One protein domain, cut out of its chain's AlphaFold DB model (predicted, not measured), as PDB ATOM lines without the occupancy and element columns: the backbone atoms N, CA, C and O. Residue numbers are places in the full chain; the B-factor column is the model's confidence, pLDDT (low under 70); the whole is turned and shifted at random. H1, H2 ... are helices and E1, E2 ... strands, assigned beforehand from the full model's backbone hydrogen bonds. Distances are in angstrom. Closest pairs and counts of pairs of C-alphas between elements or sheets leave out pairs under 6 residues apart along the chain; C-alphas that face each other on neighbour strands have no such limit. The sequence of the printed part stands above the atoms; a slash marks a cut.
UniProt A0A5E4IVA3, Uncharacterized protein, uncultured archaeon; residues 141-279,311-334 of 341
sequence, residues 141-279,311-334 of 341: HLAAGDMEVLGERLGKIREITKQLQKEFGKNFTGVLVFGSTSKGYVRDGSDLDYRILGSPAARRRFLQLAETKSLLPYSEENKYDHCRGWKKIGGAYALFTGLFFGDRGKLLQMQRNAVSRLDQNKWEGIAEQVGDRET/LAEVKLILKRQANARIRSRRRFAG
ATOM      1  N   HIS A 141      29.893 -13.916  -2.188       58.00
ATOM      2  CA  HIS A 141      31.154 -14.371  -2.808       58.00
ATOM      3  C   HIS A 141      31.261 -15.897  -2.995       58.00
ATOM      4  O   HIS A 141      32.297 -16.416  -3.408       58.00
ATOM      5  N   LEU A 142      30.241 -16.642  -2.573       57.56
ATOM      6  CA  LEU A 142      30.194 -18.104  -2.564       57.56
ATOM      7  C   LEU A 142      28.807 -18.607  -2.973       57.56
ATOM      8  O   LEU A 142      28.406 -19.700  -2.580       57.56
ATOM      9  N   ALA A 143      28.051 -17.782  -3.696       57.94
ATOM     10  CA  ALA A 143      26.683 -18.058  -4.117       57.94
ATOM     11  C   ALA A 143      26.577 -18.854  -5.431       57.94
ATOM     12  O   ALA A 143      25.509 -18.843  -6.029       57.94
ATOM     13  N   ALA A 144      27.657 -19.519  -5.871       64.44
ATOM     14  CA  ALA A 144      27.720 -20.192  -7.169       64.44
ATOM     15  C   ALA A 144      26.560 -21.170  -7.395       64.44
ATOM     16  O   ALA A 144      26.173 -21.901  -6.486       64.44
ATOM     17  N   GLY A 145      26.042 -21.185  -8.628       62.56
ATOM     18  CA  GLY A 145      25.063 -22.181  -9.061       62.56
ATOM     19  C   GLY A 145      25.660 -23.587  -9.050       62.56
ATOM     20  O   GLY A 145      25.013 -24.512  -8.575       62.56
ATOM     21  N   ASP A 146      26.923 -23.718  -9.473       74.94
ATOM     22  CA  ASP A 146      27.694 -24.954  -9.368       74.94
ATOM     23  C   ASP A 146      28.770 -24.836  -8.280       74.94
ATOM     24  O   ASP A 146      29.892 -24.346  -8.472       74.94
ATOM     25  N   MET A 147      28.382 -25.244  -7.075       74.88
ATOM     26  CA  MET A 147      29.252 -25.178  -5.910       74.88
ATOM     27  C   MET A 147      30.398 -26.187  -5.996       74.88
ATOM     28  O   MET A 147      31.485 -25.877  -5.511       74.88
ATOM     29  N   GLU A 148      30.188 -27.356  -6.598       79.44
ATOM     30  CA  GLU A 148      31.185 -28.425  -6.654       79.44
ATOM     31  C   GLU A 148      32.334 -28.056  -7.594       79.44
ATOM     32  O   GLU A 148      33.491 -28.037  -7.157       79.44
ATOM     33  N   VAL A 149      32.016 -27.605  -8.813       81.12
ATOM     34  CA  VAL A 149      33.006 -27.131  -9.793       81.12
ATOM     35  C   VAL A 149      33.812 -25.954  -9.238       81.12
ATOM     36  O   VAL A 149      35.044 -25.913  -9.352       81.12
ATOM     37  N   LEU A 150      33.157 -24.997  -8.566       81.31
ATOM     38  CA  LEU A 150      33.874 -23.903  -7.905       81.31
ATOM     39  C   LEU A 150      34.813 -24.428  -6.808       81.31
ATOM     40  O   LEU A 150      35.954 -23.969  -6.687       81.31
ATOM     41  N   GLY A 151      34.350 -25.389  -6.011       83.62
ATOM     42  CA  GLY A 151      35.135 -26.002  -4.947       83.62
ATOM     43  C   GLY A 151      36.386 -26.707  -5.469       83.62
ATOM     44  O   GLY A 151      37.484 -26.491  -4.944       83.62
ATOM     45  N   GLU A 152      36.244 -27.495  -6.530       86.19
ATOM     46  CA  GLU A 152      37.345 -28.199  -7.184       86.19
ATOM     47  C   GLU A 152      38.410 -27.217  -7.690       86.19
ATOM     48  O   GLU A 152      39.597 -27.338  -7.368       86.19
ATOM     49  N   ARG A 153      37.991 -26.175  -8.413       86.50
ATOM     50  CA  ARG A 153      38.907 -25.186  -8.996       86.50
ATOM     51  C   ARG A 153      39.631 -24.359  -7.940       86.50
ATOM     52  O   ARG A 153      40.846 -24.168  -8.022       86.50
ATOM     53  N   LEU A 154      38.932 -23.927  -6.891       88.00
ATOM     54  CA  LEU A 154      39.568 -23.292  -5.732       88.00
ATOM     55  C   LEU A 154      40.525 -24.258  -5.007       88.00
ATOM     56  O   LEU A 154      41.555 -23.832  -4.472       88.00
ATOM     57  N   GLY A 155      40.213 -25.556  -5.000       89.50
ATOM     58  CA  GLY A 155      41.090 -26.628  -4.532       89.50
ATOM     59  C   GLY A 155      42.400 -26.690  -5.318       89.50
ATOM     60  O   GLY A 155      43.472 -26.637  -4.707       89.50
ATOM     61  N   LYS A 156      42.314 -26.691  -6.653       92.31
ATOM     62  CA  LYS A 156      43.458 -26.648  -7.575       92.31
ATOM     63  C   LYS A 156      44.303 -25.378  -7.377       92.31
ATOM     64  O   LYS A 156      45.517 -25.478  -7.207       92.31
ATOM     65  N   ILE A 157      43.691 -24.190  -7.267       92.44
ATOM     66  CA  ILE A 157      44.418 -22.930  -6.978       92.44
ATOM     67  C   ILE A 157      45.181 -23.016  -5.650       92.44
ATOM     68  O   ILE A 157      46.338 -22.595  -5.551       92.44
ATOM     69  N   ARG A 158      44.557 -23.580  -4.610       93.50
ATOM     70  CA  ARG A 158      45.193 -23.779  -3.300       93.50
ATOM     71  C   ARG A 158      46.406 -24.710  -3.390       93.50
ATOM     72  O   ARG A 158      47.395 -24.456  -2.705       93.50
ATOM     73  N   GLU A 159      46.334 -25.778  -4.181       95.31
ATOM     74  CA  GLU A 159      47.454 -26.704  -4.403       95.31
ATOM     75  C   GLU A 159      48.630 -26.014  -5.088       95.31
ATOM     76  O   GLU A 159      49.733 -26.027  -4.539       95.31
ATOM     77  N   ILE A 160      48.375 -25.332  -6.210       96.12
ATOM     78  CA  ILE A 160      49.401 -24.569  -6.933       96.12
ATOM     79  C   ILE A 160      50.035 -23.533  -5.998       96.12
ATOM     80  O   ILE A 160      51.254 -23.434  -5.898       96.12
ATOM     81  N   THR A 161      49.215 -22.799  -5.240       96.25
ATOM     82  CA  THR A 161      49.704 -21.798  -4.282       96.25
ATOM     83  C   THR A 161      50.656 -22.421  -3.259       96.25
ATOM     84  O   THR A 161      51.719 -21.862  -3.000       96.25
ATOM     85  N   LYS A 162      50.315 -23.583  -2.683       96.25
ATOM     86  CA  LYS A 162      51.188 -24.282  -1.727       96.25
ATOM     87  C   LYS A 162      52.501 -24.724  -2.367       96.25
ATOM     88  O   LYS A 162      53.544 -24.611  -1.728       96.25
ATOM     89  N   GLN A 163      52.451 -25.224  -3.599       97.69
ATOM     90  CA  GLN A 163      53.642 -25.623  -4.346       97.69
ATOM     91  C   GLN A 163      54.570 -24.424  -4.571       97.69
ATOM     92  O   GLN A 163      55.737 -24.472  -4.191       97.69
ATOM     93  N   LEU A 164      54.034 -23.305  -5.060       97.56
ATOM     94  CA  LEU A 164      54.812 -22.087  -5.295       97.56
ATOM     95  C   LEU A 164      55.345 -21.455  -4.008       97.56
ATOM     96  O   LEU A 164      56.418 -20.861  -4.013       97.56
ATOM     97  N   GLN A 165      54.628 -21.579  -2.887       96.56
ATOM     98  CA  GLN A 165      55.147 -21.148  -1.586       96.56
ATOM     99  C   GLN A 165      56.393 -21.935  -1.175       96.56
ATOM    100  O   GLN A 165      57.309 -21.333  -0.619       96.56
ATOM    101  N   LYS A 166      56.441 -23.244  -1.455       97.50
ATOM    102  CA  LYS A 166      57.629 -24.073  -1.207       97.50
ATOM    103  C   LYS A 166      58.769 -23.719  -2.165       97.50
ATOM    104  O   LYS A 166      59.893 -23.559  -1.718       97.50
ATOM    105  N   GLU A 167      58.458 -23.559  -3.450       97.88
ATOM    106  CA  GLU A 167      59.446 -23.326  -4.512       97.88
ATOM    107  C   GLU A 167      60.075 -21.922  -4.449       97.88
ATOM    108  O   GLU A 167      61.285 -21.769  -4.559       97.88
ATOM    109  N   PHE A 168      59.269 -20.880  -4.225       97.38
ATOM    110  CA  PHE A 168      59.721 -19.486  -4.311       97.38
ATOM    111  C   PHE A 168      59.853 -18.785  -2.954       97.38
ATOM    112  O   PHE A 168      60.405 -17.681  -2.888       97.38
ATOM    113  N   GLY A 169      59.335 -19.371  -1.868       95.25
ATOM    114  CA  GLY A 169      59.474 -18.862  -0.501       95.25
ATOM    115  C   GLY A 169      59.145 -17.372  -0.362       95.25
ATOM    116  O   GLY A 169      57.996 -16.933  -0.481       95.25
ATOM    117  N   LYS A 170      60.166 -16.545  -0.097       93.62
ATOM    118  CA  LYS A 170      59.999 -15.091   0.070       93.62
ATOM    119  C   LYS A 170      59.501 -14.380  -1.199       93.62
ATOM    120  O   LYS A 170      58.743 -13.421  -1.070       93.62
ATOM    121  N   ASN A 171      59.809 -14.910  -2.383       94.50
ATOM    122  CA  ASN A 171      59.511 -14.306  -3.687       94.50
ATOM    123  C   ASN A 171      58.071 -14.540  -4.178       94.50
ATOM    124  O   ASN A 171      57.687 -14.046  -5.240       94.50
ATOM    125  N   PHE A 172      57.261 -15.265  -3.405       96.00
ATOM    126  CA  PHE A 172      55.850 -15.493  -3.682       96.00
ATOM    127  C   PHE A 172      55.002 -15.122  -2.461       96.00
ATOM    128  O   PHE A 172      55.278 -15.524  -1.328       96.00
ATOM    129  N   THR A 173      53.980 -14.301  -2.681       95.38
ATOM    130  CA  THR A 173      53.024 -13.887  -1.647       95.38
ATOM    131  C   THR A 173      51.778 -14.754  -1.690       95.38
ATOM    132  O   THR A 173      51.347 -15.237  -0.644       95.38
ATOM    133  N   GLY A 174      51.208 -14.978  -2.872       95.25
ATOM    134  CA  GLY A 174      49.994 -15.770  -3.017       95.25
ATOM    135  C   GLY A 174      49.207 -15.442  -4.276       95.25
ATOM    136  O   GLY A 174      49.709 -14.786  -5.185       95.25
ATOM    137  N   VAL A 175      47.954 -15.878  -4.297       92.75
ATOM    138  CA  VAL A 175      47.006 -15.690  -5.395       92.75
ATOM    139  C   VAL A 175      45.737 -15.059  -4.843       92.75
ATOM    140  O   VAL A 175      45.193 -15.513  -3.833       92.75
ATOM    141  N   LEU A 176      45.285 -13.999  -5.499       89.88
ATOM    142  CA  LEU A 176      43.969 -13.403  -5.315       89.88
ATOM    143  C   LEU A 176      43.052 -13.973  -6.385       89.88
ATOM    144  O   LEU A 176      43.389 -13.883  -7.553       89.88
ATOM    145  N   VAL A 177      41.920 -14.533  -5.996       85.62
ATOM    146  CA  VAL A 177      40.864 -14.994  -6.894       85.62
ATOM    147  C   VAL A 177      39.703 -14.027  -6.754       85.62
ATOM    148  O   VAL A 177      39.228 -13.798  -5.646       85.62
ATOM    149  N   PHE A 178      39.267 -13.443  -7.853       78.25
ATOM    150  CA  PHE A 178      38.138 -12.521  -7.921       78.25
ATOM    151  C   PHE A 178      37.218 -12.963  -9.067       78.25
ATOM    152  O   PHE A 178      37.306 -14.100  -9.534       78.25
ATOM    153  N   GLY A 179      36.260 -12.131  -9.465       69.56
ATOM    154  CA  GLY A 179      35.395 -12.442 -10.601       69.56
ATOM    155  C   GLY A 179      34.315 -13.458 -10.250       69.56
ATOM    156  O   GLY A 179      33.518 -13.217  -9.358       69.56
ATOM    157  N   SER A 180      34.246 -14.592 -10.947       59.09
ATOM    158  CA  SER A 180      33.156 -15.587 -10.838       59.09
ATOM    159  C   SER A 180      32.856 -16.068  -9.408       59.09
ATOM    160  O   SER A 180      31.712 -16.395  -9.087       59.09
ATOM    161  N   THR A 181      33.858 -16.033  -8.522       55.19
ATOM    162  CA  THR A 181      33.680 -16.228  -7.072       55.19
ATOM    163  C   THR A 181      32.884 -15.089  -6.445       55.19
ATOM    164  O   THR A 181      31.835 -15.322  -5.859       55.19
ATOM    165  N   SER A 182      33.313 -13.845  -6.628       50.47
ATOM    166  CA  SER A 182      32.634 -12.674  -6.079       50.47
ATOM    167  C   SER A 182      31.293 -12.341  -6.734       50.47
ATOM    168  O   SER A 182      30.402 -11.775  -6.093       50.47
ATOM    169  N   LYS A 183      31.135 -12.753  -7.993       55.06
ATOM    170  CA  LYS A 183      29.893 -12.713  -8.766       55.06
ATOM    171  C   LYS A 183      28.906 -13.775  -8.285       55.06
ATOM    172  O   LYS A 183      27.716 -13.560  -8.424       55.06
ATOM    173  N   GLY A 184      29.378 -14.876  -7.690       52.81
ATOM    174  CA  GLY A 184      28.525 -15.923  -7.141       52.81
ATOM    175  C   GLY A 184      27.856 -16.804  -8.196       52.81
ATOM    176  O   GLY A 184      26.770 -17.290  -7.936       52.81
ATOM    177  N   TYR A 185      28.455 -17.029  -9.371       58.38
ATOM    178  CA  TYR A 185      27.837 -17.871 -10.416       58.38
ATOM    179  C   TYR A 185      28.861 -18.627 -11.266       58.38
ATOM    180  O   TYR A 185      28.829 -18.544 -12.490       58.38
ATOM    181  N   VAL A 186      29.761 -19.393 -10.640       60.25
ATOM    182  CA  VAL A 186      30.487 -20.417 -11.406       60.25
ATOM    183  C   VAL A 186      29.465 -21.397 -11.974       60.25
ATOM    184  O   VAL A 186      28.659 -21.958 -11.231       60.25
ATOM    185  N   ARG A 187      29.489 -21.539 -13.296       58.53
ATOM    186  CA  ARG A 187      28.869 -22.621 -14.058       58.53
ATOM    187  C   ARG A 187      29.976 -23.461 -14.679       58.53
ATOM    188  O   ARG A 187      31.134 -23.023 -14.733       58.53
ATOM    189  N   ASP A 188      29.603 -24.620 -15.200       56.31
ATOM    190  CA  ASP A 188      30.489 -25.346 -16.092       56.31
ATOM    191  C   ASP A 188      30.944 -24.428 -17.248       56.31
ATOM    192  O   ASP A 188      30.181 -23.593 -17.742       56.31
ATOM    193  N   GLY A 189      32.238 -24.464 -17.564       57.78
ATOM    194  CA  GLY A 189      32.873 -23.549 -18.527       57.78
ATOM    195  C   GLY A 189      33.160 -22.106 -18.063       57.78
ATOM    196  O   GLY A 189      33.874 -21.396 -18.764       57.78
ATOM    197  N   SER A 190      32.700 -21.652 -16.885       62.84
ATOM    198  CA  SER A 190      33.092 -20.315 -16.374       62.84
ATOM    199  C   SER A 190      34.601 -20.249 -16.119       62.84
ATOM    200  O   SER A 190      35.194 -21.258 -15.762       62.84
ATOM    201  N   ASP A 191      35.250 -19.097 -16.214       66.75
ATOM    202  CA  ASP A 191      36.639 -18.927 -15.779       66.75
ATOM    203  C   ASP A 191      36.720 -18.473 -14.309       66.75
ATOM    204  O   ASP A 191      35.734 -18.065 -13.680       66.75
ATOM    205  N   LEU A 192      37.909 -18.613 -13.716       76.38
ATOM    206  CA  LEU A 192      38.248 -17.947 -12.463       76.38
ATOM    207  C   LEU A 192      39.224 -16.823 -12.770       76.38
ATOM    208  O   LEU A 192      40.361 -17.084 -13.155       76.38
ATOM    209  N   ASP A 193      38.807 -15.588 -12.512       78.94
ATOM    210  CA  ASP A 193      39.717 -14.454 -12.555       78.94
ATOM    211  C   ASP A 193      40.674 -14.529 -11.362       78.94
ATOM    212  O   ASP A 193      40.257 -14.667 -10.205       78.94
ATOM    213  N   TYR A 194      41.975 -14.412 -11.612       83.06
ATOM    214  CA  TYR A 194      42.956 -14.346 -10.538       83.06
ATOM    215  C   TYR A 194      44.129 -13.421 -10.837       83.06
ATOM    216  O   TYR A 194      44.511 -13.173 -11.975       83.06
ATOM    217  N   ARG A 195      44.754 -12.944  -9.759       87.44
ATOM    218  CA  ARG A 195      46.009 -12.201  -9.769       87.44
ATOM    219  C   ARG A 195      47.044 -12.911  -8.927       87.44
ATOM    220  O   ARG A 195      46.837 -13.197  -7.748       87.44
ATOM    221  N   ILE A 196      48.210 -13.094  -9.521       90.88
ATOM    222  CA  ILE A 196      49.341 -13.746  -8.878       90.88
ATOM    223  C   ILE A 196      50.241 -12.671  -8.258       90.88
ATOM    224  O   ILE A 196      50.751 -11.783  -8.942       90.88
ATOM    225  N   LEU A 197      50.445 -12.747  -6.945       92.38
ATOM    226  CA  LEU A 197      51.293 -11.840  -6.177       92.38
ATOM    227  C   LEU A 197      52.660 -12.496  -5.952       92.38
ATOM    228  O   LEU A 197      52.868 -13.207  -4.969       92.38
ATOM    229  N   GLY A 198      53.605 -12.261  -6.860       92.38
ATOM    230  CA  GLY A 198      54.959 -12.811  -6.766       92.38
ATOM    231  C   GLY A 198      55.911 -12.292  -7.842       92.38
ATOM    232  O   GLY A 198      55.546 -11.455  -8.678       92.38
ATOM    233  N   SER A 199      57.143 -12.803  -7.819       91.50
ATOM    234  CA  SER A 199      58.149 -12.526  -8.849       91.50
ATOM    235  C   SER A 199      57.659 -12.942 -10.249       91.50
ATOM    236  O   SER A 199      56.763 -13.784 -10.366       91.50
ATOM    237  N   PRO A 200      58.222 -12.386 -11.340       90.56
ATOM    238  CA  PRO A 200      57.881 -12.809 -12.700       90.56
ATOM    239  C   PRO A 200      58.044 -14.321 -12.933       90.56
ATOM    240  O   PRO A 200      57.211 -14.928 -13.600       90.56
ATOM    241  N   ALA A 201      59.062 -14.944 -12.329       93.38
ATOM    242  CA  ALA A 201      59.279 -16.389 -12.404       93.38
ATOM    243  C   ALA A 201      58.149 -17.184 -11.726       93.38
ATOM    244  O   ALA A 201      57.585 -18.083 -12.345       93.38
ATOM    245  N   ALA A 202      57.745 -16.792 -10.510       93.00
ATOM    246  CA  ALA A 202      56.629 -17.429  -9.809       93.00
ATOM    247  C   ALA A 202      55.306 -17.283 -10.579       93.00
ATOM    248  O   ALA A 202      54.480 -18.191 -10.575       93.00
ATOM    249  N   ARG A 203      55.110 -16.151 -11.272       91.75
ATOM    250  CA  ARG A 203      53.942 -15.924 -12.135       91.75
ATOM    251  C   ARG A 203      53.922 -16.856 -13.339       91.75
ATOM    252  O   ARG A 203      52.918 -17.523 -13.550       91.75
ATOM    253  N   ARG A 204      55.030 -16.949 -14.081       91.12
ATOM    254  CA  ARG A 204      55.149 -17.897 -15.201       91.12
ATOM    255  C   ARG A 204      54.916 -19.333 -14.739       91.12
ATOM    256  O   ARG A 204      54.151 -20.054 -15.368       91.12
ATOM    257  N   ARG A 205      55.503 -19.717 -13.601       94.56
ATOM    258  CA  ARG A 205      55.325 -21.059 -13.039       94.56
ATOM    259  C   ARG A 205      53.884 -21.337 -12.617       94.56
ATOM    260  O   ARG A 205      53.389 -22.430 -12.866       94.56
ATOM    261  N   PHE A 206      53.195 -20.357 -12.025       94.12
ATOM    262  CA  PHE A 206      51.766 -20.478 -11.734       94.12
ATOM    263  C   PHE A 206      50.965 -20.762 -13.005       94.12
ATOM    264  O   PHE A 206      50.165 -21.687 -12.999       94.12
ATOM    265  N   LEU A 207      51.185 -19.993 -14.078       90.44
ATOM    266  CA  LEU A 207      50.431 -20.137 -15.325       90.44
ATOM    267  C   LEU A 207      50.635 -21.518 -15.960       90.44
ATOM    268  O   LEU A 207      49.654 -22.148 -16.329       90.44
ATOM    269  N   GLN A 208      51.867 -22.035 -15.965       92.06
ATOM    270  CA  GLN A 208      52.154 -23.407 -16.409       92.06
ATOM    271  C   GLN A 208      51.383 -24.458 -15.596       92.06
ATOM    272  O   GLN A 208      50.812 -25.392 -16.146       92.06
ATOM    273  N   LEU A 209      51.354 -24.322 -14.265       94.75
ATOM    274  CA  LEU A 209      50.630 -25.253 -13.390       94.75
ATOM    275  C   LEU A 209      49.104 -25.084 -13.477       94.75
ATOM    276  O   LEU A 209      48.359 -26.020 -13.195       94.75
ATOM    277  N   ALA A 210      48.633 -23.883 -13.808       91.00
ATOM    278  CA  ALA A 210      47.223 -23.600 -14.026       91.00
ATOM    279  C   ALA A 210      46.745 -24.228 -15.341       91.00
ATOM    280  O   ALA A 210      45.675 -24.827 -15.363       91.00
ATOM    281  N   GLU A 211      47.558 -24.158 -16.395       88.62
ATOM    282  CA  GLU A 211      47.310 -24.800 -17.688       88.62
ATOM    283  C   GLU A 211      47.146 -26.312 -17.553       88.62
ATOM    284  O   GLU A 211      46.112 -26.851 -17.936       88.62
ATOM    285  N   THR A 212      48.086 -26.984 -16.881       91.94
ATOM    286  CA  THR A 212      48.012 -28.441 -16.664       91.94
ATOM    287  C   THR A 212      46.819 -28.880 -15.815       91.94
ATOM    288  O   THR A 212      46.464 -30.057 -15.805       91.94
ATOM    289  N   LYS A 213      46.192 -27.951 -15.084       89.62
ATOM    290  CA  LYS A 213      45.008 -28.195 -14.248       89.62
ATOM    291  C   LYS A 213      43.712 -27.638 -14.854       89.62
ATOM    292  O   LYS A 213      42.694 -27.625 -14.153       89.62
ATOM    293  N   SER A 214      43.749 -27.180 -16.108       86.38
ATOM    294  CA  SER A 214      42.619 -26.567 -16.822       86.38
ATOM    295  C   SER A 214      42.005 -25.389 -16.053       86.38
ATOM    296  O   SER A 214      40.791 -25.281 -15.893       86.38
ATOM    297  N   LEU A 215      42.868 -24.528 -15.506       83.25
ATOM    298  CA  LEU A 215      42.513 -23.292 -14.799       83.25
ATOM    299  C   LEU A 215      42.830 -22.027 -15.610       83.25
ATOM    300  O   LEU A 215      42.727 -20.918 -15.077       83.25
ATOM    301  N   LEU A 216      43.282 -22.168 -16.857       74.75
ATOM    302  CA  LEU A 216      43.413 -21.017 -17.739       74.75
ATOM    303  C   LEU A 216      42.024 -20.550 -18.192       74.75
ATOM    304  O   LEU A 216      41.115 -21.372 -18.326       74.75
ATOM    305  N   PRO A 217      41.847 -19.241 -18.404       63.91
ATOM    306  CA  PRO A 217      40.604 -18.713 -18.937       63.91
ATOM    307  C   PRO A 217      40.335 -19.211 -20.359       63.91
ATOM    308  O   PRO A 217      41.256 -19.559 -21.095       63.91
ATOM    309  N   TYR A 218      39.053 -19.235 -20.730       54.34
ATOM    310  CA  TYR A 218      38.563 -19.913 -21.933       54.34
ATOM    311  C   TYR A 218      39.040 -19.286 -23.256       54.34
ATOM    312  O   TYR A 218      39.077 -19.983 -24.264       54.34
ATOM    313  N   SER A 219      39.439 -18.006 -23.291       53.31
ATOM    314  CA  SER A 219      39.878 -17.361 -24.541       53.31
ATOM    315  C   SER A 219      41.380 -17.067 -24.595       53.31
ATOM    316  O   SER A 219      41.991 -16.590 -23.637       53.31
ATOM    317  N   GLU A 220      41.985 -17.324 -25.762       47.50
ATOM    318  CA  GLU A 220      43.409 -17.071 -26.017       47.50
ATOM    319  C   GLU A 220      43.783 -15.584 -25.920       47.50
ATOM    320  O   GLU A 220      44.862 -15.247 -25.432       47.50
ATOM    321  N   GLU A 221      42.859 -14.687 -26.276       47.16
ATOM    322  CA  GLU A 221      43.010 -13.236 -26.102       47.16
ATOM    323  C   GLU A 221      43.089 -12.817 -24.619       47.16
ATOM    324  O   GLU A 221      43.697 -11.795 -24.288       47.16
ATOM    325  N   ASN A 222      42.558 -13.653 -23.717       49.22
ATOM    326  CA  ASN A 222      42.568 -13.471 -22.264       49.22
ATOM    327  C   ASN A 222      43.720 -14.203 -21.544       49.22
ATOM    328  O   ASN A 222      43.894 -14.026 -20.335       49.22
ATOM    329  N   LYS A 223      44.567 -14.972 -22.253       44.50
ATOM    330  CA  LYS A 223      45.723 -15.697 -21.665       44.50
ATOM    331  C   LYS A 223      46.749 -14.770 -21.001       44.50
ATOM    332  O   LYS A 223      47.513 -15.192 -20.131       44.50
ATOM    333  N   TYR A 224      46.760 -13.494 -21.379       44.81
ATOM    334  CA  TYR A 224      47.665 -12.485 -20.844       44.81
ATOM    335  C   TYR A 224      46.961 -11.609 -19.823       44.81
ATOM    336  O   TYR A 224      46.551 -10.509 -20.176       44.81
ATOM    337  N   ASP A 225      46.904 -12.068 -18.571       46.38
ATOM    338  CA  ASP A 225      46.560 -11.237 -17.414       46.38
ATOM    339  C   ASP A 225      45.228 -10.488 -17.654       46.38
ATOM    340  O   ASP A 225      45.234  -9.356 -18.142       46.38
ATOM    341  N   HIS A 226      44.078 -11.073 -17.272       48.06
ATOM    342  CA  HIS A 226      42.743 -10.418 -17.277       48.06
ATOM    343  C   HIS A 226      42.722  -8.993 -16.663       48.06
ATOM    344  O   HIS A 226      41.742  -8.257 -16.744       48.06
ATOM    345  N   CYS A 227      43.839  -8.550 -16.090       47.06
ATOM    346  CA  CYS A 227      44.194  -7.189 -15.740       47.06
ATOM    347  C   CYS A 227      44.527  -6.215 -16.906       47.06
ATOM    348  O   CYS A 227      44.947  -5.097 -16.591       47.06
ATOM    349  N   ARG A 228      44.386  -6.524 -18.214       39.72
ATOM    350  CA  ARG A 228      44.714  -5.541 -19.292       39.72
ATOM    351  C   ARG A 228      43.961  -4.206 -19.148       39.72
ATOM    352  O   ARG A 228      44.568  -3.152 -19.329       39.72
ATOM    353  N   GLY A 229      42.702  -4.226 -18.704       40.59
ATOM    354  CA  GLY A 229      41.929  -3.009 -18.398       40.59
ATOM    355  C   GLY A 229      42.316  -2.304 -17.085       40.59
ATOM    356  O   GLY A 229      41.878  -1.189 -16.821       40.59
ATOM    357  N   TRP A 230      43.140  -2.930 -16.238       46.25
ATOM    358  CA  TRP A 230      43.425  -2.480 -14.866       46.25
ATOM    359  C   TRP A 230      44.746  -1.715 -14.730       46.25
ATOM    360  O   TRP A 230      45.081  -1.243 -13.641       46.25
ATOM    361  N   LYS A 231      45.484  -1.528 -15.833       45.22
ATOM    362  CA  LYS A 231      46.696  -0.693 -15.860       45.22
ATOM    363  C   LYS A 231      46.434   0.772 -15.464       45.22
ATOM    364  O   LYS A 231      47.373   1.432 -15.037       45.22
ATOM    365  N   LYS A 232      45.188   1.268 -15.536       41.91
ATOM    366  CA  LYS A 232      44.838   2.673 -15.234       41.91
ATOM    367  C   LYS A 232      44.446   2.973 -13.773       41.91
ATOM    368  O   LYS A 232      44.641   4.104 -13.352       41.91
ATOM    369  N   ILE A 233      43.938   2.011 -12.983       43.12
ATOM    370  CA  ILE A 233      43.424   2.265 -11.604       43.12
ATOM    371  C   ILE A 233      44.053   1.334 -10.541       43.12
ATOM    372  O   ILE A 233      43.499   1.064  -9.481       43.12
ATOM    373  N   GLY A 234      45.298   0.918 -10.776       49.25
ATOM    374  CA  GLY A 234      46.234   0.588  -9.702       49.25
ATOM    375  C   GLY A 234      46.062  -0.796  -9.073       49.25
ATOM    376  O   GLY A 234      44.994  -1.218  -8.640       49.25
ATOM    377  N   GLY A 235      47.179  -1.508  -8.910       67.56
ATOM    378  CA  GLY A 235      47.215  -2.815  -8.247       67.56
ATOM    379  C   GLY A 235      46.670  -2.859  -6.813       67.56
ATOM    380  O   GLY A 235      46.603  -3.948  -6.257       67.56
ATOM    381  N   ALA A 236      46.277  -1.719  -6.232       83.06
ATOM    382  CA  ALA A 236      45.658  -1.611  -4.921       83.06
ATOM    383  C   ALA A 236      44.263  -2.246  -4.867       83.06
ATOM    384  O   ALA A 236      44.036  -3.005  -3.933       83.06
ATOM    385  N   TYR A 237      43.381  -2.019  -5.856       85.81
ATOM    386  CA  TYR A 237      42.015  -2.581  -5.873       85.81
ATOM    387  C   TYR A 237      42.027  -4.081  -5.564       85.81
ATOM    388  O   TYR A 237      41.431  -4.521  -4.585       85.81
ATOM    389  N   ALA A 238      42.833  -4.837  -6.319       83.00
ATOM    390  CA  ALA A 238      42.970  -6.286  -6.190       83.00
ATOM    391  C   ALA A 238      43.314  -6.740  -4.758       83.00
ATOM    392  O   ALA A 238      42.909  -7.814  -4.331       83.00
ATOM    393  N   LEU A 239      44.051  -5.928  -3.994       90.56
ATOM    394  CA  LEU A 239      44.447  -6.270  -2.629       90.56
ATOM    395  C   LEU A 239      43.275  -6.225  -1.642       90.56
ATOM    396  O   LEU A 239      43.399  -6.795  -0.560       90.56
ATOM    397  N   PHE A 240      42.170  -5.563  -1.986       89.75
ATOM    398  CA  PHE A 240      41.004  -5.384  -1.115       89.75
ATOM    399  C   PHE A 240      39.772  -6.185  -1.562       89.75
ATOM    400  O   PHE A 240      38.763  -6.167  -0.862       89.75
ATOM    401  N   THR A 241      39.866  -6.933  -2.664       84.12
ATOM    402  CA  THR A 241      38.770  -7.723  -3.255       84.12
ATOM    403  C   THR A 241      39.093  -9.220  -3.319       84.12
ATOM    404  O   THR A 241      40.255  -9.628  -3.355       84.12
ATOM    405  N   GLY A 242      38.047 -10.048  -3.344       84.12
ATOM    406  CA  GLY A 242      38.142 -11.460  -3.686       84.12
ATOM    407  C   GLY A 242      38.659 -12.351  -2.560       84.12
ATOM    408  O   GLY A 242      38.727 -11.975  -1.387       84.12
ATOM    409  N   LEU A 243      39.006 -13.582  -2.921       86.69
ATOM    410  CA  LEU A 243      39.545 -14.624  -2.059       86.69
ATOM    411  C   LEU A 243      41.064 -14.693  -2.188       86.69
ATOM    412  O   LEU A 243      41.597 -14.761  -3.283       86.69
ATOM    413  N   PHE A 244      41.782 -14.755  -1.071       91.50
ATOM    414  CA  PHE A 244      43.238 -14.869  -1.082       91.50
ATOM    415  C   PHE A 244      43.733 -16.210  -0.541       91.50
ATOM    416  O   PHE A 244      43.351 -16.638   0.560       91.50
ATOM    417  N   PHE A 245      44.660 -16.796  -1.298       92.62
ATOM    418  CA  PHE A 245      45.436 -17.988  -0.987       92.62
ATOM    419  C   PHE A 245      46.910 -17.597  -0.872       92.62
ATOM    420  O   PHE A 245      47.516 -17.190  -1.857       92.62
ATOM    421  N   GLY A 246      47.512 -17.726   0.312       94.12
ATOM    422  CA  GLY A 246      48.945 -17.476   0.469       94.12
ATOM    423  C   GLY A 246      49.353 -16.928   1.832       94.12
ATOM    424  O   GLY A 246      48.684 -17.143   2.848       94.12
ATOM    425  N   ASP A 247      50.469 -16.204   1.851       93.88
ATOM    426  CA  ASP A 247      51.021 -15.572   3.043       93.88
ATOM    427  C   ASP A 247      50.257 -14.286   3.378       93.88
ATOM    428  O   ASP A 247      50.441 -13.213   2.795       93.88
ATOM    429  N   ARG A 248      49.401 -14.392   4.392       91.38
ATOM    430  CA  ARG A 248      48.614 -13.267   4.899       91.38
ATOM    431  C   ARG A 248      49.468 -12.127   5.437       91.38
ATOM    432  O   ARG A 248      48.975 -11.009   5.519       91.38
ATOM    433  N   GLY A 249      50.660 -12.412   5.958       91.94
ATOM    434  CA  GLY A 249      51.565 -11.404   6.517       91.94
ATOM    435  C   GLY A 249      52.048 -10.471   5.424       91.94
ATOM    436  O   GLY A 249      51.929  -9.254   5.554       91.94
ATOM    437  N   LYS A 250      52.479 -11.062   4.310       93.88
ATOM    438  CA  LYS A 250      52.889 -10.326   3.115       93.88
ATOM    439  C   LYS A 250      51.728  -9.577   2.464       93.88
ATOM    440  O   LYS A 250      51.892  -8.399   2.164       93.88
ATOM    441  N   LEU A 251      50.543 -10.188   2.327       94.00
ATOM    442  CA  LEU A 251      49.366  -9.470   1.805       94.00
ATOM    443  C   LEU A 251      49.047  -8.227   2.649       94.00
ATOM    444  O   LEU A 251      48.844  -7.151   2.097       94.00
ATOM    445  N   LEU A 252      49.062  -8.360   3.979       93.88
ATOM    446  CA  LEU A 252      48.820  -7.242   4.891       93.88
ATOM    447  C   LEU A 252      49.853  -6.118   4.708       93.88
ATOM    448  O   LEU A 252      49.503  -4.940   4.738       93.88
ATOM    449  N   GLN A 253      51.124  -6.465   4.494       92.94
ATOM    450  CA  GLN A 253      52.168  -5.486   4.196       92.94
ATOM    451  C   GLN A 253      51.919  -4.782   2.855       92.94
ATOM    452  O   GLN A 253      52.023  -3.560   2.782       92.94
ATOM    453  N   MET A 254      51.523  -5.524   1.817       94.31
ATOM    454  CA  MET A 254      51.159  -4.948   0.519       94.31
ATOM    455  C   MET A 254      49.963  -3.997   0.636       94.31
ATOM    456  O   MET A 254      50.019  -2.893   0.101       94.31
ATOM    457  N   GLN A 255      48.918  -4.380   1.378       94.81
ATOM    458  CA  GLN A 255      47.749  -3.535   1.646       94.81
ATOM    459  C   GLN A 255      48.144  -2.240   2.362       94.81
ATOM    460  O   GLN A 255      47.723  -1.164   1.949       94.81
ATOM    461  N   ARG A 256      48.997  -2.322   3.394       94.25
ATOM    462  CA  ARG A 256      49.515  -1.144   4.115       94.25
ATOM    463  C   ARG A 256      50.298  -0.206   3.203       94.25
ATOM    464  O   ARG A 256      50.054   0.999   3.215       94.25
ATOM    465  N   ASN A 257      51.202  -0.760   2.402       92.56
ATOM    466  CA  ASN A 257      51.989   0.018   1.451       92.56
ATOM    467  C   ASN A 257      51.081   0.691   0.415       92.56
ATOM    468  O   ASN A 257      51.289   1.857   0.096       92.56
ATOM    469  N   ALA A 258      50.047  -0.007  -0.060       93.12
ATOM    470  CA  ALA A 258      49.065   0.562  -0.973       93.12
ATOM    471  C   ALA A 258      48.320   1.746  -0.334       93.12
ATOM    472  O   ALA A 258      48.402   2.849  -0.862       93.12
ATOM    473  N   VAL A 259      47.680   1.572   0.831       94.06
ATOM    474  CA  VAL A 259      46.884   2.655   1.460       94.06
ATOM    475  C   VAL A 259      47.716   3.844   1.928       94.06
ATOM    476  O   VAL A 259      47.174   4.932   2.100       94.06
ATOM    477  N   SER A 260      49.022   3.665   2.144       92.75
ATOM    478  CA  SER A 260      49.919   4.778   2.478       92.75
ATOM    479  C   SER A 260      50.125   5.760   1.319       92.75
ATOM    480  O   SER A 260      50.524   6.891   1.558       92.75
ATOM    481  N   ARG A 261      49.828   5.338   0.082       92.69
ATOM    482  CA  ARG A 261      50.020   6.115  -1.155       92.69
ATOM    483  C   ARG A 261      48.708   6.610  -1.768       92.69
ATOM    484  O   ARG A 261      48.723   7.190  -2.850       92.69
ATOM    485  N   LEU A 262      47.578   6.315  -1.128       92.88
ATOM    486  CA  LEU A 262      46.253   6.709  -1.593       92.88
ATOM    487  C   LEU A 262      45.784   7.954  -0.842       92.88
ATOM    488  O   LEU A 262      45.966   8.063   0.373       92.88
ATOM    489  N   ASP A 263      45.160   8.858  -1.588       93.19
ATOM    490  CA  ASP A 263      44.307   9.921  -1.064       93.19
ATOM    491  C   ASP A 263      42.851   9.423  -0.967       93.19
ATOM    492  O   ASP A 263      42.534   8.294  -1.365       93.19
ATOM    493  N   GLN A 264      41.975  10.254  -0.398       91.50
ATOM    494  CA  GLN A 264      40.562   9.919  -0.214       91.50
ATOM    495  C   GLN A 264      39.864   9.651  -1.556       91.50
ATOM    496  O   GLN A 264      39.197   8.629  -1.690       91.50
ATOM    497  N   ASN A 265      40.086  10.488  -2.571       90.69
ATOM    498  CA  ASN A 265      39.422  10.369  -3.874       90.69
ATOM    499  C   ASN A 265      39.763   9.043  -4.574       90.69
ATOM    500  O   ASN A 265      38.882   8.336  -5.063       90.69
ATOM    501  N   LYS A 266      41.043   8.649  -4.583       92.25
ATOM    502  CA  LYS A 266      41.463   7.352  -5.139       92.25
ATOM    503  C   LYS A 266      40.902   6.181  -4.340       92.25
ATOM    504  O   LYS A 266      40.596   5.140  -4.921       92.25
ATOM    505  N   TRP A 267      40.801   6.320  -3.018       93.50
ATOM    506  CA  TRP A 267      40.231   5.279  -2.170       93.50
ATOM    507  C   TRP A 267      38.734   5.092  -2.418       93.50
ATOM    508  O   TRP A 267      38.294   3.955  -2.572       93.50
ATOM    509  N   GLU A 268      37.973   6.178  -2.523       91.25
ATOM    510  CA  GLU A 268      36.552   6.123  -2.869       91.25
ATOM    511  C   GLU A 268      36.343   5.476  -4.239       91.25
ATOM    512  O   GLU A 268      35.511   4.582  -4.354       91.25
ATOM    513  N   GLY A 269      37.177   5.794  -5.234       89.75
ATOM    514  CA  GLY A 269      37.136   5.115  -6.532       89.75
ATOM    515  C   GLY A 269      37.418   3.607  -6.454       89.75
ATOM    516  O   GLY A 269      36.814   2.824  -7.189       89.75
ATOM    517  N   ILE A 270      38.304   3.157  -5.555       89.44
ATOM    518  CA  ILE A 270      38.506   1.721  -5.286       89.44
ATOM    519  C   ILE A 270      37.268   1.134  -4.620       89.44
ATOM    520  O   ILE A 270      36.816   0.058  -5.009       89.44
ATOM    521  N   ALA A 271      36.737   1.809  -3.608       90.06
ATOM    522  CA  ALA A 271      35.630   1.292  -2.835       90.06
ATOM    523  C   ALA A 271      34.356   1.196  -3.691       90.06
ATOM    524  O   ALA A 271      33.708   0.151  -3.668       90.06
ATOM    525  N   GLU A 272      34.084   2.193  -4.538       87.00
ATOM    526  CA  GLU A 272      33.028   2.176  -5.554       87.00
ATOM    527  C   GLU A 272      33.194   0.991  -6.507       87.00
ATOM    528  O   GLU A 272      32.257   0.217  -6.692       87.00
ATOM    529  N   GLN A 273      34.402   0.760  -7.029       84.88
ATOM    530  CA  GLN A 273      34.661  -0.413  -7.867       84.88
ATOM    531  C   GLN A 273      34.399  -1.729  -7.126       84.88
ATOM    532  O   GLN A 273      33.857  -2.656  -7.725       84.88
ATOM    533  N   VAL A 274      34.742  -1.830  -5.837       83.50
ATOM    534  CA  VAL A 274      34.448  -3.039  -5.049       83.50
ATOM    535  C   VAL A 274      32.937  -3.189  -4.847       83.50
ATOM    536  O   VAL A 274      32.398  -4.280  -5.007       83.50
ATOM    537  N   GLY A 275      32.237  -2.096  -4.542       79.81
ATOM    538  CA  GLY A 275      30.787  -2.092  -4.359       79.81
ATOM    539  C   GLY A 275      30.008  -2.451  -5.626       79.81
ATOM    540  O   GLY A 275      29.038  -3.202  -5.539       79.81
ATOM    541  N   ASP A 276      30.450  -1.967  -6.789       75.00
ATOM    542  CA  ASP A 276      29.681  -2.033  -8.039       75.00
ATOM    543  C   ASP A 276      30.172  -3.105  -9.015       75.00
ATOM    544  O   ASP A 276      29.366  -3.790  -9.651       75.00
ATOM    545  N   ARG A 277      31.494  -3.276  -9.149       70.38
ATOM    546  CA  ARG A 277      32.098  -4.116 -10.198       70.38
ATOM    547  C   ARG A 277      32.492  -5.501  -9.722       70.38
ATOM    548  O   ARG A 277      32.473  -6.430 -10.527       70.38
ATOM    549  N   GLU A 278      32.802  -5.674  -8.437       65.62
ATOM    550  CA  GLU A 278      33.230  -6.974  -7.899       65.62
ATOM    551  C   GLU A 278      32.179  -8.076  -8.147       65.62
ATOM    552  O   GLU A 278      32.519  -9.251  -8.284       65.62
ATOM    553  N   THR A 279      30.903  -7.705  -8.271       57.25
ATOM    554  CA  THR A 279      29.787  -8.661  -8.278       57.25
ATOM    555  C   THR A 279      29.123  -8.839  -9.656       57.25
ATOM    556  O   THR A 279      28.264  -9.703  -9.772       57.25
ATOM    557  N   LEU A 311      38.992   5.475   4.170       95.25
ATOM    558  CA  LEU A 311      40.451   5.322   4.140       95.25
ATOM    559  C   LEU A 311      41.057   5.393   5.555       95.25
ATOM    560  O   LEU A 311      41.993   4.652   5.875       95.25
ATOM    561  N   ALA A 312      40.508   6.259   6.412       95.25
ATOM    562  CA  ALA A 312      40.910   6.395   7.809       95.25
ATOM    563  C   ALA A 312      40.652   5.104   8.606       95.25
ATOM    564  O   ALA A 312      41.561   4.577   9.260       95.25
ATOM    565  N   GLU A 313      39.448   4.537   8.497       94.31
ATOM    566  CA  GLU A 313      39.091   3.269   9.138       94.31
ATOM    567  C   GLU A 313      39.964   2.112   8.633       94.31
ATOM    568  O   GLU A 313      40.434   1.291   9.423       94.31
ATOM    569  N   VAL A 314      40.254   2.055   7.332       94.75
ATOM    570  CA  VAL A 314      41.103   1.012   6.733       94.75
ATOM    571  C   VAL A 314      42.520   1.080   7.285       94.75
ATOM    572  O   VAL A 314      43.065   0.057   7.712       94.75
ATOM    573  N   LYS A 315      43.113   2.277   7.347       95.12
ATOM    574  CA  LYS A 315      44.436   2.487   7.959       95.12
ATOM    575  C   LYS A 315      44.449   1.988   9.410       95.12
ATOM    576  O   LYS A 315      45.392   1.299   9.816       95.12
ATOM    577  N   LEU A 316      43.385   2.250  10.171       93.56
ATOM    578  CA  LEU A 316      43.234   1.774  11.547       93.56
ATOM    579  C   LEU A 316      43.101   0.243  11.636       93.56
ATOM    580  O   LEU A 316      43.773  -0.383  12.462       93.56
ATOM    581  N   ILE A 317      42.275  -0.374  10.785       91.62
ATOM    582  CA  ILE A 317      42.087  -1.833  10.714       91.62
ATOM    583  C   ILE A 317      43.421  -2.520  10.414       91.62
ATOM    584  O   ILE A 317      43.832  -3.419  11.152       91.62
ATOM    585  N   LEU A 318      44.140  -2.060   9.388       92.69
ATOM    586  CA  LEU A 318      45.423  -2.636   8.986       92.69
ATOM    587  C   LEU A 318      46.487  -2.487  10.091       92.69
ATOM    588  O   LEU A 318      47.252  -3.423  10.345       92.69
ATOM    589  N   LYS A 319      46.510  -1.350  10.804       91.12
ATOM    590  CA  LYS A 319      47.380  -1.138  11.976       91.12
ATOM    591  C   LYS A 319      47.060  -2.131  13.099       91.12
ATOM    592  O   LYS A 319      47.967  -2.773  13.631       91.12
ATOM    593  N   ARG A 320      45.777  -2.312  13.434       89.12
ATOM    594  CA  ARG A 320      45.326  -3.265  14.467       89.12
ATOM    595  C   ARG A 320      45.677  -4.708  14.108       89.12
ATOM    596  O   ARG A 320      46.221  -5.425  14.948       89.12
ATOM    597  N   GLN A 321      45.426  -5.120  12.867       86.88
ATOM    598  CA  GLN A 321      45.753  -6.464  12.381       86.88
ATOM    599  C   GLN A 321      47.261  -6.745  12.435       86.88
ATOM    600  O   GLN A 321      47.673  -7.841  12.820       86.88
ATOM    601  N   ALA A 322      48.097  -5.754  12.112       83.50
ATOM    602  CA  ALA A 322      49.546  -5.884  12.236       83.50
ATOM    603  C   ALA A 322      49.974  -6.078  13.699       83.50
ATOM    604  O   ALA A 322      50.718  -7.011  14.009       83.50
ATOM    605  N   ASN A 323      49.436  -5.266  14.612       82.69
ATOM    606  CA  ASN A 323      49.744  -5.352  16.041       82.69
ATOM    607  C   ASN A 323      49.302  -6.687  16.660       82.69
ATOM    608  O   ASN A 323      50.045  -7.283  17.443       82.69
ATOM    609  N   ALA A 324      48.123  -7.194  16.285       84.00
ATOM    610  CA  ALA A 324      47.623  -8.486  16.755       84.00
ATOM    611  C   ALA A 324      48.579  -9.638  16.398       84.00
ATOM    612  O   ALA A 324      48.825 -10.519  17.221       84.00
ATOM    613  N   ARG A 325      49.189  -9.597  15.207       78.25
ATOM    614  CA  ARG A 325      50.160 -10.612  14.766       78.25
ATOM    615  C   ARG A 325      51.499 -10.521  15.478       78.25
ATOM    616  O   ARG A 325      52.107 -11.553  15.758       78.25
ATOM    617  N   ILE A 326      51.959  -9.311  15.789       78.31
ATOM    618  CA  ILE A 326      53.171  -9.123  16.600       78.31
ATOM    619  C   ILE A 326      52.956  -9.752  17.983       78.31
ATOM    620  O   ILE A 326      53.789 -10.532  18.444       78.31
ATOM    621  N   ARG A 327      51.798  -9.496  18.610       78.38
ATOM    622  CA  ARG A 327      51.438 -10.086  19.910       78.38
ATOM    623  C   ARG A 327      51.334 -11.611  19.856       78.38
ATOM    624  O   ARG A 327      51.857 -12.274  20.748       78.38
ATOM    625  N   SER A 328      50.709 -12.178  18.820       78.81
ATOM    626  CA  SER A 328      50.601 -13.636  18.694       78.81
ATOM    627  C   SER A 328      51.976 -14.292  18.545       78.81
ATOM    628  O   SER A 328      52.242 -15.276  19.222       78.81
ATOM    629  N   ARG A 329      52.882 -13.723  17.732       77.44
ATOM    630  CA  ARG A 329      54.250 -14.247  17.564       77.44
ATOM    631  C   ARG A 329      55.043 -14.247  18.873       77.44
ATOM    632  O   ARG A 329      55.665 -15.254  19.184       77.44
ATOM    633  N   ARG A 330      54.963 -13.167  19.664       78.06
ATOM    634  CA  ARG A 330      55.628 -13.088  20.979       78.06
ATOM    635  C   ARG A 330      55.132 -14.164  21.950       78.06
ATOM    636  O   ARG A 330      55.947 -14.798  22.607       78.06
ATOM    637  N   ARG A 331      53.818 -14.424  21.993       76.38
ATOM    638  CA  ARG A 331      53.240 -15.486  22.841       76.38
ATOM    639  C   ARG A 331      53.735 -16.886  22.469       76.38
ATOM    640  O   ARG A 331      53.965 -17.692  23.361       76.38
ATOM    641  N   PHE A 332      53.899 -17.178  21.178       71.62
ATOM    642  CA  PHE A 332      54.427 -18.476  20.741       71.62
ATOM    643  C   PHE A 332      55.934 -18.613  21.003       71.62
ATOM    644  O   PHE A 332      56.358 -19.669  21.460       71.62
ATOM    645  N   ALA A 333      56.722 -17.553  20.799       72.00
ATOM    646  CA  ALA A 333      58.157 -17.566  21.096       72.00
ATOM    647  C   ALA A 333      58.451 -17.752  22.599       72.00
ATOM    648  O   ALA A 333      59.345 -18.512  22.960       72.00
ATOM    649  N   GLY A 334      57.655 -17.122  23.473       68.69
ATOM    650  CA  GLY A 334      57.762 -17.304  24.927       68.69
ATOM    651  C   GLY A 334      57.345 -18.696  25.418       68.69
ATOM    652  O   GLY A 334      57.836 -19.157  26.438       68.69
TER     653      GLY A 334
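What this domain is: This is residues 141 to 279 and 311 to 334 of the 341 residues of an uncharacterized protein of uncultured archaeon (UniProt A0A5E4IVA3). A small sheet, E2, E1 and E3, makes the middle, with H1 and H3 packed over one face and H6 crossing the other. H8, long and nearly straight, packs on H6 with residues 311 to 322, and its residues 326 to 334 stick out; the short H5 packs on H6, and H7 packs on H5 with residues 270 to 274. The printed part has 163 residues with eight named helices and three named strands, in the order H1 E1 H2 E2 H3 H4 H5 E3 H6 H7 H8. The sheet runs E2 E1 E3, all antiparallel, and the class is mostly helix. The whole is compact, with a radius of gyration of the C-alphas of 16.7 A and spans of 45 by 40 by 30 A.

How they stand to each other: H1, residues 147 to 171, is on the sheet of E1, residues 172 to 178, E2, residues 193 to 198, and E3, residues 243 to 246, at a height over the sheet of 8.3 A. It has a kink of 65 degrees near residue 165. E1 and E2 are antiparallel, with N 176 and O 195 2.8 A apart, and E1 and E3 likewise, with N 177 and O 243 2.7 A apart. H2, residues 180 to 183, only grazes the sheet. H3, residues 200 to 211, is on the same face as H1, the two helices and the sheet making two layers, helices on one face of a sheet; H1 and H3 touch at Ile 160 and Leu 209, their closest C-alphas, 6.6 A apart, at a shallow tilt of 30 degrees, opposite ways. H4, residues 228 to 232, is not on the sheet. H5, residues 236 to 240, touches H6, residues 248 to 259, the closest C-alphas being those of Ala 236 and Ala 258, 5.6 A. H6 is on the opposite face from H1, across the strands. H7, residues 264 to 276, touches H5 with residues 270 to 274 alone, closest at C-alphas 237 and 270, 5.6 A. H8, residues 311 to 334, touches H6 at C-alphas 256 and 318, the closest, 6.5 A, opposite ways at a shallow tilt of 30 degrees. Every O i to N i+4 pair is within hydrogen-bond range in H3, H6, H7 and H8, against 19 of 21 in H1, 0 of 1 in H4 and 0 of 1 in H5, with O i to N i+3 pairs 0 of 2 in H4 and 2 of 2 in H5; H2 is too short for an i+4 pair.

Where its parts are: H1 begins at C-alpha 147 (29.252, -25.178, -5.910) and is 32.2 A long; E1 is 18.5 A. H8 is 35.3 A and ends at C-alpha 334 (57.762, -17.304, 24.927).

The domain as a whole: Residues 280 to 310 are not printed, and C-alphas 279 and 311 are 21.5 A apart. The link from H3 to H4 is long. The mean pLDDT of the printed part is 80.4, and residues 141 to 145, 179 to 191, 217 to 235, 278 to 279 and 334 are under 70.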